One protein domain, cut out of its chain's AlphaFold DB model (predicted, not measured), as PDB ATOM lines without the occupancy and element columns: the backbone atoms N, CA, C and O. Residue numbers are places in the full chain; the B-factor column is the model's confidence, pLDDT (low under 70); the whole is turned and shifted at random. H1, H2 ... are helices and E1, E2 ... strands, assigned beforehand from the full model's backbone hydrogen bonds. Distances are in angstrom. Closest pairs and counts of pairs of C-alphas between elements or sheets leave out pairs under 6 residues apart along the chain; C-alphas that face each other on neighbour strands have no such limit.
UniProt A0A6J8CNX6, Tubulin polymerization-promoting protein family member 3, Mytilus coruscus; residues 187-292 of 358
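What this domain is: This is residues 187 to 292 of the 358 residues of the protein "Tubulin polymerization-promoting protein family member 3" of Mytilus coruscus (UniProt A0A6J8CNX6). What does the model look like? Four helices, H2, H3, H5 and H6, make a ring of crossed helices, with H1 packed at one end of it on H2 and H6, and with H4 and a small ladder of two short strands, E1 and E2, towards that same end. What is printed, and in which order? There are 106 residues with six named helices and two named strands, H1 E1 H2 H3 H4 E2 H5 H6; the class is mostly helix, and the sheet, order E1 - E2, is antiparallel. The whole is compact, with a radius of gyration of the C-alphas of 12.9 A, yet elongated, spanning 44 by 24 by 23 A.

Where its parts are: Where do the first elements lie? H1 is residues 187 to 199, 19.0 A long, from C-alpha 187 at (6.133, 18.607, 20.484). E1 is residues 209 to 211, 6.6 A, and H2 is residues 212 to 223, 15.4 A. What follows? H3 is residues 227 to 236, 14.1 A; H4 is residues 238 to 241, 5.4 A; E2 is residues 248 to 250, 6.4 A. H5, the longest helix, is residues 254 to 272, 26.7 A, and H6 is residues 278 to 291, 19.8 A, ending at C-alpha 291 at (8.500, 31.889, 18.017).

How they stand to each other: What does H1 touch? It touches residues 214 to 218 of H2 at a steep tilt of 62 degrees, opposite ways, the closest C-alphas being those of Asn 197 and Ala 214, 5.1 A apart. With residues 188 to 192 it touches residues 286 to 290 of H6, closest at the C-alphas of Ser 192 and Cys 290, 5.7 A. How do the strands pair? E1 and E2 are antiparallel at 147 degrees, with N 210 and O 249 within hydrogen-bond range at 2.8 A. What does the hub, H5, touch? Its residues 261 to 269 touch H6, only just about perpendicular at 71 degrees, closest at the C-alphas of Ala 265 and Arg 282, 5.0 A; its residues 263 to 271 touch H3, closest at those of Met 233 and Ala 264, 6.6 A. Its residues 256 to 260 touch H4, closest at the C-alphas of Val 241 and Lys 256, 5.9 A, and H5 and H1 touch only at their ends, and only just, with 3 pairs of C-alphas within 8 A. What of H2 and the helix backbones? H2 touches H3, closest at the C-alphas of Val 219 and Lys 230, 6.0 A, and with residues 218 to 223 touches residues 285 to 289 of H6, closest at those of Cys 222 and Ile 289, 5.4 A, while H2 and H5 are apart. In H2, H3, H5 and H6 every O i to N i+4 pair is within hydrogen-bond range, in H1 8 of 9; H4 is too short for such a pair, and its 1 O i to N i+3 pair is within range.

The domain as a whole: How large is it? The two C-alphas farthest apart, those of Gly 204 and Lys 275, are 44.4 A apart. Are there cuts or long links? The printed part has no cut and no long link. Where is confidence low? The mean pLDDT of the printed part is 88.5, and residue 200 is under 70.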
ATOM      1  N   ASN A 187       4.822  18.956  21.021       86.94
ATOM      2  CA  ASN A 187       6.133  18.607  20.484       86.94
ATOM      3  C   ASN A 187       6.970  19.835  20.066       86.94
ATOM      4  O   ASN A 187       8.168  19.873  20.355       86.94
ATOM      5  N   ASP A 188       6.356  20.867  19.476       88.62
ATOM      6  CA  ASP A 188       7.029  22.113  19.073       88.62
ATOM      7  C   ASP A 188       7.451  22.934  20.311       88.62
ATOM      8  O   ASP A 188       8.552  23.499  20.379       88.62
ATOM      9  N   VAL A 189       6.614  22.929  21.357       89.31
ATOM     10  CA  VAL A 189       6.944  23.537  22.655       89.31
ATOM     11  C   VAL A 189       8.078  22.772  23.345       89.31
ATOM     12  O   VAL A 189       9.014  23.389  23.851       89.31
ATOM     13  N   ILE A 190       8.053  21.436  23.329       90.38
ATOM     14  CA  ILE A 190       9.124  20.592  23.881       90.38
ATOM     15  C   ILE A 190      10.443  20.823  23.129       90.38
ATOM     16  O   ILE A 190      11.497  20.929  23.761       90.38
ATOM     17  N   ALA A 191      10.413  20.949  21.799       90.44
ATOM     18  CA  ALA A 191      11.588  21.304  21.004       90.44
ATOM     19  C   ALA A 191      12.155  22.675  21.419       90.44
ATOM     20  O   ALA A 191      13.369  22.832  21.581       90.44
ATOM     21  N   SER A 192      11.276  23.638  21.696       89.69
ATOM     22  CA  SER A 192      11.643  24.961  22.210       89.69
ATOM     23  C   SER A 192      12.241  24.886  23.623       89.69
ATOM     24  O   SER A 192      13.305  25.457  23.866       89.69
ATOM     25  N   PHE A 193      11.662  24.102  24.541       90.81
ATOM     26  CA  PHE A 193      12.230  23.860  25.877       90.81
ATOM     27  C   PHE A 193      13.639  23.245  25.784       90.81
ATOM     28  O   PHE A 193      14.563  23.695  26.467       90.81
ATOM     29  N   LYS A 194      13.848  22.268  24.887       90.69
ATOM     30  CA  LYS A 194      15.175  21.677  24.621       90.69
ATOM     31  C   LYS A 194      16.163  22.730  24.114       90.69
ATOM     32  O   LYS A 194      17.283  22.799  24.618       90.69
ATOM     33  N   LYS A 195      15.746  23.595  23.181       89.62
ATOM     34  CA  LYS A 195      16.562  24.700  22.646       89.62
ATOM     35  C   LYS A 195      17.030  25.662  23.741       89.62
ATOM     36  O   LYS A 195      18.209  26.007  23.781       89.62
ATOM     37  N   PHE A 196      16.139  26.052  24.654       89.00
ATOM     38  CA  PHE A 196      16.486  26.897  25.800       89.00
ATOM     39  C   PHE A 196      17.403  26.190  26.807       89.00
ATOM     40  O   PHE A 196      18.335  26.817  27.313       89.00
ATOM     41  N   ASN A 197      17.206  24.890  27.052       90.12
ATOM     42  CA  ASN A 197      18.087  24.114  27.925       90.12
ATOM     43  C   ASN A 197      19.525  24.051  27.389       90.12
ATOM     44  O   ASN A 197      20.468  24.326  28.130       90.12
ATOM     45  N   LEU A 198      19.696  23.760  26.094       87.12
ATOM     46  CA  LEU A 198      21.007  23.594  25.450       87.12
ATOM     47  C   LEU A 198      21.922  24.824  25.580       87.12
ATOM     48  O   LEU A 198      23.129  24.662  25.726       87.12
ATOM     49  N   VAL A 199      21.370  26.042  25.586       82.31
ATOM     50  CA  VAL A 199      22.154  27.291  25.689       82.31
ATOM     51  C   VAL A 199      22.821  27.470  27.061       82.31
ATOM     52  O   VAL A 199      23.844  28.144  27.156       82.31
ATOM     53  N   GLY A 200      22.271  26.865  28.119       69.69
ATOM     54  CA  GLY A 200      22.842  26.879  29.473       69.69
ATOM     55  C   GLY A 200      23.456  25.548  29.918       69.69
ATOM     56  O   GLY A 200      23.859  25.422  31.075       69.69
ATOM     57  N   LEU A 201      23.492  24.534  29.048       78.56
ATOM     58  CA  LEU A 201      23.834  23.169  29.435       78.56
ATOM     59  C   LEU A 201      25.353  22.967  29.518       78.56
ATOM     60  O   LEU A 201      26.079  23.111  28.534       78.56
ATOM     61  N   ALA A 202      25.843  22.569  30.691       73.69
ATOM     62  CA  ALA A 202      27.226  22.129  30.842       73.69
ATOM     63  C   ALA A 202      27.477  20.831  30.049       73.69
ATOM     64  O   ALA A 202      26.627  19.936  30.022       73.69
ATOM     65  N   LYS A 203      28.664  20.708  29.436       72.25
ATOM     66  CA  LYS A 203      29.068  19.504  28.687       72.25
ATOM     67  C   LYS A 203      28.899  18.247  29.552       72.25
ATOM     68  O   LYS A 203      29.346  18.224  30.695       72.25
ATOM     69  N   GLY A 204      28.274  17.212  28.990       71.44
ATOM     70  CA  GLY A 204      28.042  15.931  29.668       71.44
ATOM     71  C   GLY A 204      26.788  15.858  30.551       71.44
ATOM     72  O   GLY A 204      26.591  14.841  31.206       71.44
ATOM     73  N   LYS A 205      25.930  16.891  30.584       81.00
ATOM     74  CA  LYS A 205      24.597  16.797  31.208       81.00
ATOM     75  C   LYS A 205      23.513  16.397  30.206       81.00
ATOM     76  O   LYS A 205      23.602  16.725  29.027       81.00
ATOM     77  N   ASP A 206      22.472  15.732  30.706       83.75
ATOM     78  CA  ASP A 206      21.345  15.250  29.903       83.75
ATOM     79  C   ASP A 206      20.575  16.416  29.246       83.75
ATOM     80  O   ASP A 206      19.967  17.221  29.960       83.75
ATOM     81  N   PRO A 207      20.495  16.503  27.904       86.12
ATOM     82  CA  PRO A 207      19.790  17.598  27.230       86.12
ATOM     83  C   PRO A 207      18.272  17.555  27.444       86.12
ATOM     84  O   PRO A 207      17.606  18.588  27.360       86.12
ATOM     85  N   ASN A 208      17.731  16.379  27.776       89.88
ATOM     86  CA  ASN A 208      16.321  16.184  28.099       89.88
ATOM     87  C   ASN A 208      15.958  16.573  29.546       89.88
ATOM     88  O   ASN A 208      14.778  16.568  29.871       89.88
ATOM     89  N   LYS A 209      16.918  16.914  30.419       90.69
ATOM     90  CA  LYS A 209      16.637  17.354  31.797       90.69
ATOM     91  C   LYS A 209      16.876  18.853  31.913       90.69
ATOM     92  O   LYS A 209      18.016  19.308  32.020       90.69
ATOM     93  N   MET A 210      15.801  19.634  31.857       90.50
ATOM     94  CA  MET A 210      15.885  21.089  31.922       90.50
ATOM     95  C   MET A 210      16.142  21.576  33.342       90.50
ATOM     96  O   MET A 210      15.510  21.118  34.291       90.50
ATOM     97  N   THR A 211      17.057  22.531  33.490       91.44
ATOM     98  CA  THR A 211      17.376  23.151  34.785       91.44
ATOM     99  C   THR A 211      16.485  24.360  35.081       91.44
ATOM    100  O   THR A 211      15.986  25.014  34.165       91.44
ATOM    101  N   ASN A 212      16.352  24.724  36.363       90.88
ATOM    102  CA  ASN A 212      15.632  25.939  36.773       90.88
ATOM    103  C   ASN A 212      16.237  27.210  36.128       90.88
ATOM    104  O   ASN A 212      15.526  28.106  35.694       90.88
ATOM    105  N   GLN A 213      17.565  27.264  35.967       87.62
ATOM    106  CA  GLN A 213      18.230  28.391  35.299       87.62
ATOM    107  C   GLN A 213      17.808  28.535  33.827       87.62
ATOM    108  O   GLN A 213      17.561  29.653  33.375       87.62
ATOM    109  N   ALA A 214      17.682  27.421  33.097       89.75
ATOM    110  CA  ALA A 214      17.191  27.419  31.720       89.75
ATOM    111  C   ALA A 214      15.703  27.799  31.634       89.75
ATOM    112  O   ALA A 214      15.341  28.641  30.814       89.75
ATOM    113  N   TRP A 215      14.864  27.253  32.522       91.69
ATOM    114  CA  TRP A 215      13.448  27.624  32.646       91.69
ATOM    115  C   TRP A 215      13.271  29.122  32.904       91.69
ATOM    116  O   TRP A 215      12.599  29.812  32.140       91.69
ATOM    117  N   GLY A 216      13.938  29.653  33.929       90.75
ATOM    118  CA  GLY A 216      13.856  31.061  34.285       90.75
ATOM    119  C   GLY A 216      14.356  31.987  33.171       90.75
ATOM    120  O   GLY A 216      13.827  33.088  33.026       90.75
ATOM    121  N   LYS A 217      15.332  31.557  32.355       88.75
ATOM    122  CA  LYS A 217      15.744  32.300  31.153       88.75
ATOM    123  C   LYS A 217      14.677  32.249  30.056       88.75
ATOM    124  O   LYS A 217      14.340  33.292  29.511       88.75
ATOM    125  N   MET A 218      14.100  31.082  29.777       91.50
ATOM    126  CA  MET A 218      13.000  30.939  28.816       91.50
ATOM    127  C   MET A 218      11.790  31.809  29.187       91.50
ATOM    128  O   MET A 218      11.223  32.478  28.330       91.50
ATOM    129  N   VAL A 219      11.414  31.863  30.469       91.88
ATOM    130  CA  VAL A 219      10.340  32.751  30.946       91.88
ATOM    131  C   VAL A 219      10.677  34.224  30.672       91.88
ATOM    132  O   VAL A 219       9.818  34.966  30.192       91.88
ATOM    133  N   GLN A 220      11.918  34.646  30.935       90.25
ATOM    134  CA  GLN A 220      12.354  36.028  30.699       90.25
ATOM    135  C   GLN A 220      12.411  36.402  29.213       90.25
ATOM    136  O   GLN A 220      11.991  37.501  28.848       90.25
ATOM    137  N   ASP A 221      12.911  35.501  28.368       88.88
ATOM    138  CA  ASP A 221      13.102  35.750  26.939       88.88
ATOM    139  C   ASP A 221      11.763  35.676  26.168       88.88
ATOM    140  O   ASP A 221      11.513  36.529  25.315       88.88
ATOM    141  N   CYS A 222      10.879  34.719  26.499       89.50
ATOM    142  CA  CYS A 222       9.637  34.447  25.755       89.50
ATOM    143  C   CYS A 222       8.370  35.100  26.340       89.50
ATOM    144  O   CYS A 222       7.464  35.471  25.593       89.50
ATOM    145  N   ILE A 223       8.239  35.177  27.673       86.81
ATOM    146  CA  ILE A 223       6.958  35.498  28.339       86.81
ATOM    147  C   ILE A 223       6.941  36.927  28.887       86.81
ATOM    148  O   ILE A 223       5.985  37.670  28.647       86.81
ATOM    149  N   GLY A 224       7.979  37.314  29.629       85.12
ATOM    150  CA  GLY A 224       8.063  38.626  30.263       85.12
ATOM    151  C   GLY A 224       9.450  38.907  30.826       85.12
ATOM    152  O   GLY A 224       9.914  38.211  31.725       85.12
ATOM    153  N   LYS A 225      10.092  39.969  30.323       82.75
ATOM    154  CA  LYS A 225      11.440  40.400  30.741       82.75
ATOM    155  C   LYS A 225      11.487  40.949  32.173       82.75
ATOM    156  O   LYS A 225      12.573  41.156  32.710       82.75
ATOM    157  N   ASP A 226      10.329  41.200  32.782       84.19
ATOM    158  CA  ASP A 226      10.202  41.695  34.146       84.19
ATOM    159  C   ASP A 226      10.507  40.618  35.201       84.19
ATOM    160  O   ASP A 226      10.081  39.464  35.113       84.19
ATOM    161  N   THR A 227      11.229  41.021  36.249       85.75
ATOM    162  CA  THR A 227      11.632  40.140  37.357       85.75
ATOM    163  C   THR A 227      10.429  39.506  38.061       85.75
ATOM    164  O   THR A 227      10.513  38.359  38.493       85.75
ATOM    165  N   THR A 228       9.298  40.214  38.129       87.50
ATOM    166  CA  THR A 228       8.055  39.748  38.759       87.50
ATOM    167  C   THR A 228       7.472  38.530  38.047       87.50
ATOM    168  O   THR A 228       7.166  37.534  38.701       87.50
ATOM    169  N   THR A 229       7.357  38.567  36.713       87.56
ATOM    170  CA  THR A 229       6.869  37.425  35.924       87.56
ATOM    171  C   THR A 229       7.768  36.210  36.123       87.56
ATOM    172  O   THR A 229       7.260  35.125  36.401       87.56
ATOM    173  N   LYS A 230       9.096  36.394  36.104       90.06
ATOM    174  CA  LYS A 230      10.042  35.313  36.409       90.06
ATOM    175  C   LYS A 230       9.822  34.725  37.807       90.06
ATOM    176  O   LYS A 230       9.584  33.530  37.933       90.06
ATOM    177  N   GLN A 231       9.846  35.559  38.848       90.50
ATOM    178  CA  GLN A 231       9.702  35.120  40.243       90.50
ATOM    179  C   GLN A 231       8.383  34.378  40.493       90.50
ATOM    180  O   GLN A 231       8.365  33.384  41.217       90.50
ATOM    181  N   ARG A 232       7.276  34.822  39.882       92.50
ATOM    182  CA  ARG A 232       5.976  34.138  39.969       92.50
ATOM    183  C   ARG A 232       5.986  32.780  39.259       92.50
ATOM    184  O   ARG A 232       5.483  31.814  39.821       92.50
ATOM    185  N   MET A 233       6.601  32.661  38.082       91.50
ATOM    186  CA  MET A 233       6.742  31.362  37.405       91.50
ATOM    187  C   MET A 233       7.661  30.401  38.181       91.50
ATOM    188  O   MET A 233       7.318  29.233  38.369       91.50
ATOM    189  N   ASP A 234       8.788  30.894  38.696       90.38
ATOM    190  CA  ASP A 234       9.762  30.107  39.466       90.38
ATOM    191  C   ASP A 234       9.204  29.638  40.829       90.38
ATOM    192  O   ASP A 234       9.621  28.602  41.343       90.38
ATOM    193  N   SER A 235       8.245  30.362  41.419       91.62
ATOM    194  CA  SER A 235       7.620  30.004  42.707       91.62
ATOM    195  C   SER A 235       6.307  29.226  42.578       91.62
ATOM    196  O   SER A 235       6.034  28.369  43.415       91.62
ATOM    197  N   SER A 236       5.493  29.488  41.548       91.81
ATOM    198  CA  SER A 236       4.158  28.885  41.393       91.81
ATOM    199  C   SER A 236       4.073  27.780  40.331       91.81
ATOM    200  O   SER A 236       3.144  26.976  40.379       91.81
ATOM    201  N   VAL A 237       5.022  27.695  39.387       93.75
ATOM    202  CA  VAL A 237       5.050  26.639  38.350       93.75
ATOM    203  C   VAL A 237       6.164  25.631  38.619       93.75
ATOM    204  O   VAL A 237       5.886  24.434  38.737       93.75
ATOM    205  N   TRP A 238       7.409  26.101  38.763       94.12
ATOM    206  CA  TRP A 238       8.594  25.236  38.853       94.12
ATOM    207  C   TRP A 238       8.493  24.097  39.895       94.12
ATOM    208  O   TRP A 238       8.775  22.951  39.529       94.12
ATOM    209  N   PRO A 239       8.021  24.319  41.145       93.19
ATOM    210  CA  PRO A 239       8.007  23.273  42.176       93.19
ATOM    211  C   PRO A 239       7.087  22.075  41.889       93.19
ATOM    212  O   PRO A 239       7.244  21.032  42.521       93.19
ATOM    213  N   TYR A 240       6.132  22.213  40.964       90.56
ATOM    214  CA  TYR A 240       5.183  21.151  40.599       90.56
ATOM    215  C   TYR A 240       5.594  20.375  39.336       90.56
ATOM    216  O   TYR A 240       5.154  19.240  39.121       90.56
ATOM    217  N   VAL A 241       6.416  20.997  38.487       91.75
ATOM    218  CA  VAL A 241       6.835  20.445  37.189       91.75
ATOM    219  C   VAL A 241       8.234  19.839  37.259       91.75
ATOM    220  O   VAL A 241       8.497  18.845  36.589       91.75
ATOM    221  N   SER A 242       9.115  20.383  38.104       91.38
ATOM    222  CA  SER A 242      10.428  19.794  38.365       91.38
ATOM    223  C   SER A 242      10.337  18.603  39.317       91.38
ATOM    224  O   SER A 242       9.564  18.621  40.277       91.38
ATOM    225  N   ASP A 243      11.164  17.589  39.087       90.88
ATOM    226  CA  ASP A 243      11.333  16.492  40.031       90.88
ATOM    227  C   ASP A 243      12.102  16.946  41.290       90.88
ATOM    228  O   ASP A 243      13.071  17.709  41.217       90.88
ATOM    229  N   LYS A 244      11.678  16.456  42.462       87.06
ATOM    230  CA  LYS A 244      12.198  16.897  43.768       87.06
ATOM    231  C   LYS A 244      13.633  16.436  44.035       87.06
ATOM    232  O   LYS A 244      14.357  17.134  44.746       87.06
ATOM    233  N   ALA A 245      14.040  15.289  43.489       87.31
ATOM    234  CA  ALA A 245      15.372  14.726  43.702       87.31
ATOM    235  C   ALA A 245      16.396  15.333  42.732       87.31
ATOM    236  O   ALA A 245      17.440  15.833  43.152       87.31
ATOM    237  N   THR A 246      16.083  15.345  41.436       85.19
ATOM    238  CA  THR A 246      16.978  15.850  40.383       85.19
ATOM    239  C   THR A 246      16.971  17.374  40.256       85.19
ATOM    240  O   THR A 246      17.932  17.940  39.734       85.19
ATOM    241  N   LYS A 247      15.908  18.049  40.724       89.69
ATOM    242  CA  LYS A 247      15.663  19.494  40.546       89.69
ATOM    243  C   LYS A 247      15.665  19.913  39.069       89.69
ATOM    244  O   LYS A 247      16.113  21.008  38.725       89.69
ATOM    245  N   THR A 248      15.161  19.031  38.203       90.81
ATOM    246  CA  THR A 248      15.034  19.247  36.753       90.81
ATOM    247  C   THR A 248      13.634  18.905  36.251       90.81
ATOM    248  O   THR A 248      12.950  18.077  36.851       90.81
ATOM    249  N   LEU A 249      13.205  19.540  35.157       90.81
ATOM    250  CA  LEU A 249      12.027  19.127  34.386       90.81
ATOM    251  C   LEU A 249      12.463  18.109  33.324       90.81
ATOM    252  O   LEU A 249      13.382  18.388  32.554       90.81
ATOM    253  N   ASP A 250      11.793  16.961  33.258       89.75
ATOM    254  CA  ASP A 250      12.018  15.966  32.209       89.75
ATOM    255  C   ASP A 250      11.238  16.326  30.932       89.75
ATOM    256  O   ASP A 250      10.007  16.306  30.903       89.75
ATOM    257  N   LEU A 251      11.978  16.643  29.871       88.38
ATOM    258  CA  LEU A 251      11.477  17.019  28.547       88.38
ATOM    259  C   LEU A 251      11.100  15.815  27.666       88.38
ATOM    260  O   LEU A 251      10.676  16.008  26.527       88.38
ATOM    261  N   THR A 252      11.283  14.580  28.139       87.88
ATOM    262  CA  THR A 252      10.680  13.388  27.515       87.88
ATOM    263  C   THR A 252       9.232  13.193  27.963       87.88
ATOM    264  O   THR A 252       8.420  12.645  27.220       87.88
ATOM    265  N   ASN A 253       8.875  13.697  29.147       88.00
ATOM    266  CA  ASN A 253       7.532  13.593  29.694       88.00
ATOM    267  C   ASN A 253       6.645  14.742  29.179       88.00
ATOM    268  O   ASN A 253       6.565  15.826  29.767       88.00
ATOM    269  N   ALA A 254       5.940  14.484  28.075       87.31
ATOM    270  CA  ALA A 254       5.034  15.454  27.462       87.31
ATOM    271  C   ALA A 254       3.884  15.892  28.391       87.31
ATOM    272  O   ALA A 254       3.457  17.045  28.329       87.31
ATOM    273  N   ALA A 255       3.421  15.026  29.301       87.56
ATOM    274  CA  ALA A 255       2.404  15.391  30.289       87.56
ATOM    275  C   ALA A 255       2.933  16.443  31.279       87.56
ATOM    276  O   ALA A 255       2.246  17.427  31.543       87.56
ATOM    277  N   LYS A 256       4.180  16.306  31.751       89.12
ATOM    278  CA  LYS A 256       4.838  17.313  32.605       89.12
ATOM    279  C   LYS A 256       5.090  18.639  31.880       89.12
ATOM    280  O   LYS A 256       4.992  19.696  32.500       89.12
ATOM    281  N   CYS A 257       5.366  18.604  30.576       88.44
ATOM    282  CA  CYS A 257       5.519  19.816  29.765       88.44
ATOM    283  C   CYS A 257       4.174  20.529  29.509       88.44
ATOM    284  O   CYS A 257       4.110  21.752  29.627       88.44
ATOM    285  N   ASN A 258       3.092  19.782  29.249       89.31
ATOM    286  CA  ASN A 258       1.727  20.326  29.194       89.31
ATOM    287  C   ASN A 258       1.329  20.957  30.536       89.31
ATOM    288  O   ASN A 258       0.958  22.126  30.586       89.31
ATOM    289  N   GLU A 259       1.512  20.223  31.635       90.94
ATOM    290  CA  GLU A 259       1.220  20.682  32.996       90.94
ATOM    291  C   GLU A 259       1.986  21.979  33.358       90.94
ATOM    292  O   GLU A 259       1.480  22.826  34.104       90.94
ATOM    293  N   ALA A 260       3.188  22.171  32.801       92.00
ATOM    294  CA  ALA A 260       3.954  23.408  32.930       92.00
ATOM    295  C   ALA A 260       3.341  24.588  32.162       92.00
ATOM    296  O   ALA A 260       3.267  25.684  32.720       92.00
ATOM    297  N   LEU A 261       2.867  24.380  30.928       91.38
ATOM    298  CA  LEU A 261       2.130  25.406  30.179       91.38
ATOM    299  C   LEU A 261       0.816  25.781  30.870       91.38
ATOM    300  O   LEU A 261       0.506  26.965  30.977       91.38
ATOM    301  N   ASP A 262       0.065  24.797  31.363       91.56
ATOM    302  CA  ASP A 262      -1.255  25.014  31.963       91.56
ATOM    303  C   ASP A 262      -1.150  25.850  33.249       91.56
ATOM    304  O   ASP A 262      -1.901  26.810  33.450       91.56
ATOM    305  N   ARG A 263      -0.164  25.551  34.109       93.75
ATOM    306  CA  ARG A 263       0.120  26.392  35.284       93.75
ATOM    307  C   ARG A 263       0.711  27.746  34.904       93.75
ATOM    308  O   ARG A 263       0.351  28.740  35.532       93.75
ATOM    309  N   ALA A 264       1.564  27.822  33.880       92.31
ATOM    310  CA  ALA A 264       2.076  29.103  33.396       92.31
ATOM    311  C   ALA A 264       0.949  30.010  32.870       92.31
ATOM    312  O   ALA A 264       0.955  31.203  33.163       92.31
ATOM    313  N   ALA A 265      -0.057  29.464  32.180       92.69
ATOM    314  CA  ALA A 265      -1.219  30.224  31.718       92.69
ATOM    315  C   ALA A 265      -2.018  30.824  32.887       92.69
ATOM    316  O   ALA A 265      -2.297  32.025  32.884       92.69
ATOM    317  N   LYS A 266      -2.297  30.028  33.930       92.75
ATOM    318  CA  LYS A 266      -2.963  30.487  35.163       92.75
ATOM    319  C   LYS A 266      -2.184  31.601  35.864       92.75
ATOM    320  O   LYS A 266      -2.724  32.676  36.119       92.75
ATOM    321  N   VAL A 267      -0.888  31.392  36.088       92.38
ATOM    322  CA  VAL A 267      -0.010  32.378  36.742       92.38
ATOM    323  C   VAL A 267       0.116  33.659  35.904       92.38
ATOM    324  O   VAL A 267       0.052  34.762  36.445       92.38
ATOM    325  N   TYR A 268       0.229  33.552  34.577       91.06
ATOM    326  CA  TYR A 268       0.270  34.711  33.679       91.06
ATOM    327  C   TYR A 268      -1.050  35.499  33.684       91.06
ATOM    328  O   TYR A 268      -1.021  36.735  33.701       91.06
ATOM    329  N   LYS A 269      -2.197  34.805  33.734       92.50
ATOM    330  CA  LYS A 269      -3.528  35.414  33.858       92.50
ATOM    331  C   LYS A 269      -3.644  36.266  35.119       92.50
ATOM    332  O   LYS A 269      -4.084  37.409  35.025       92.50
ATOM    333  N   GLU A 270      -3.190  35.756  36.265       90.25
ATOM    334  CA  GLU A 270      -3.145  36.507  37.529       90.25
ATOM    335  C   GLU A 270      -2.238  37.744  37.441       90.25
ATOM    336  O   GLU A 270      -2.652  38.841  37.817       90.25
ATOM    337  N   ILE A 271      -1.015  37.590  36.911       89.00
ATOM    338  CA  ILE A 271      -0.026  38.679  36.803       89.00
ATOM    339  C   ILE A 271      -0.549  39.821  35.927       89.00
ATOM    340  O   ILE A 271      -0.403  40.990  36.281       89.00
ATOM    341  N   LYS A 272      -1.132  39.497  34.767       88.50
ATOM    342  CA  LYS A 272      -1.634  40.500  33.814       88.50
ATOM    343  C   LYS A 272      -3.088  40.912  34.070       88.50
ATOM    344  O   LYS A 272      -3.563  41.826  33.405       88.50
ATOM    345  N   LYS A 273      -3.781  40.262  35.015       88.62
ATOM    346  CA  LYS A 273      -5.221  40.424  35.294       88.62
ATOM    347  C   LYS A 273      -6.078  40.326  34.020       88.62
ATOM    348  O   LYS A 273      -7.022  41.096  33.846       88.62
ATOM    349  N   SER A 274      -5.720  39.411  33.110       85.19
ATOM    350  CA  SER A 274      -6.423  39.293  31.825       85.19
ATOM    351  C   SER A 274      -7.811  38.669  31.989       85.19
ATOM    352  O   SER A 274      -8.024  37.789  32.827       85.19
ATOM    353  N   LYS A 275      -8.747  39.122  31.148       85.00
ATOM    354  CA  LYS A 275     -10.100  38.563  31.020       85.00
ATOM    355  C   LYS A 275     -10.166  37.358  30.078       85.00
ATOM    356  O   LYS A 275     -11.184  36.673  30.081       85.00
ATOM    357  N   ASP A 276      -9.110  37.105  29.306       86.50
ATOM    358  CA  ASP A 276      -9.058  36.022  28.319       86.50
ATOM    359  C   ASP A 276      -9.249  34.639  28.970       86.50
ATOM    360  O   ASP A 276      -9.013  34.443  30.177       86.50
ATOM    361  N   SER A 277      -9.662  33.651  28.173       88.19
ATOM    362  CA  SER A 277      -9.743  32.267  28.643       88.19
ATOM    363  C   SER A 277      -8.347  31.723  28.979       88.19
ATOM    364  O   SER A 277      -7.326  32.191  28.466       88.19
ATOM    365  N   GLU A 278      -8.276  30.728  29.866       86.75
ATOM    366  CA  GLU A 278      -6.991  30.086  30.179       86.75
ATOM    367  C   GLU A 278      -6.408  29.371  28.951       86.75
ATOM    368  O   GLU A 278      -5.192  29.352  28.778       86.75
ATOM    369  N   GLU A 279      -7.264  28.865  28.059       87.44
ATOM    370  CA  GLU A 279      -6.871  28.230  26.802       87.44
ATOM    371  C   GLU A 279      -6.283  29.220  25.792       87.44
ATOM    372  O   GLU A 279      -5.293  28.904  25.133       87.44
ATOM    373  N   ASP A 280      -6.838  30.429  25.681       87.69
ATOM    374  CA  ASP A 280      -6.302  31.460  24.785       87.69
ATOM    375  C   ASP A 280      -4.953  31.967  25.291       87.69
ATOM    376  O   ASP A 280      -4.006  32.096  24.515       87.69
ATOM    377  N   ILE A 281      -4.817  32.169  26.606       90.19
ATOM    378  CA  ILE A 281      -3.532  32.517  27.224       90.19
ATOM    379  C   ILE A 281      -2.524  31.382  27.020       90.19
ATOM    380  O   ILE A 281      -1.383  31.643  26.645       90.19
ATOM    381  N   ARG A 282      -2.929  30.119  27.192       91.44
ATOM    382  CA  ARG A 282      -2.094  28.938  26.919       91.44
ATOM    383  C   ARG A 282      -1.613  28.907  25.465       91.44
ATOM    384  O   ARG A 282      -0.415  28.745  25.239       91.44
ATOM    385  N   LYS A 283      -2.506  29.122  24.489       89.88
ATOM    386  CA  LYS A 283      -2.167  29.218  23.055       89.88
ATOM    387  C   LYS A 283      -1.203  30.378  22.781       89.88
ATOM    388  O   LYS A 283      -0.199  30.181  22.102       89.88
ATOM    389  N   GLN A 284      -1.444  31.559  23.361       90.31
ATOM    390  CA  GLN A 284      -0.541  32.713  23.251       90.31
ATOM    391  C   GLN A 284       0.847  32.430  23.851       90.31
ATOM    392  O   GLN A 284       1.854  32.820  23.261       90.31
ATOM    393  N   LEU A 285       0.926  31.771  25.012       91.00
ATOM    394  CA  LEU A 285       2.198  31.408  25.642       91.00
ATOM    395  C   LEU A 285       2.952  30.363  24.816       91.00
ATOM    396  O   LEU A 285       4.140  30.554  24.570       91.00
ATOM    397  N   ALA A 286       2.277  29.317  24.330       91.44
ATOM    398  CA  ALA A 286       2.872  28.328  23.433       91.44
ATOM    399  C   ALA A 286       3.424  28.990  22.157       91.44
ATOM    400  O   ALA A 286       4.598  28.822  21.837       91.44
ATOM    401  N   ALA A 287       2.632  29.840  21.493       89.44
ATOM    402  CA  ALA A 287       3.066  30.580  20.307       89.44
ATOM    403  C   ALA A 287       4.277  31.494  20.584       89.44
ATOM    404  O   ALA A 287       5.225  31.520  19.798       89.44
ATOM    405  N   LYS A 288       4.298  32.206  21.721       90.31
ATOM    406  CA  LYS A 288       5.452  33.018  22.151       90.31
ATOM    407  C   LYS A 288       6.696  32.169  22.404       90.31
ATOM    408  O   LYS A 288       7.784  32.572  22.009       90.31
ATOM    409  N   ILE A 289       6.549  31.007  23.038       90.44
ATOM    410  CA  ILE A 289       7.665  30.097  23.331       90.44
ATOM    411  C   ILE A 289       8.248  29.523  22.035       90.44
ATOM    412  O   ILE A 289       9.465  29.542  21.879       90.44
ATOM    413  N   CYS A 290       7.405  29.093  21.091       87.81
ATOM    414  CA  CYS A 290       7.853  28.522  19.817       87.81
ATOM    415  C   CYS A 290       8.440  29.555  18.840       87.81
ATOM    416  O   CYS A 290       9.327  29.222  18.058       87.81
ATOM    417  N   SER A 291       7.972  30.809  18.874       86.94
ATOM    418  CA  SER A 291       8.500  31.889  18.017       86.94
ATOM    419  C   SER A 291       9.757  32.570  18.577       86.94
ATOM    420  O   SER A 291      10.469  33.251  17.837       86.94
ATOM    421  N   SER A 292      10.053  32.390  19.866       84.19
ATOM    422  CA  SER A 292      11.188  33.034  20.535       84.19
ATOM    423  C   SER A 292      12.473  32.211  20.459       84.19
ATOM    424  O   SER A 292      12.475  30.981  20.481       84.19
TER     425      SER A 292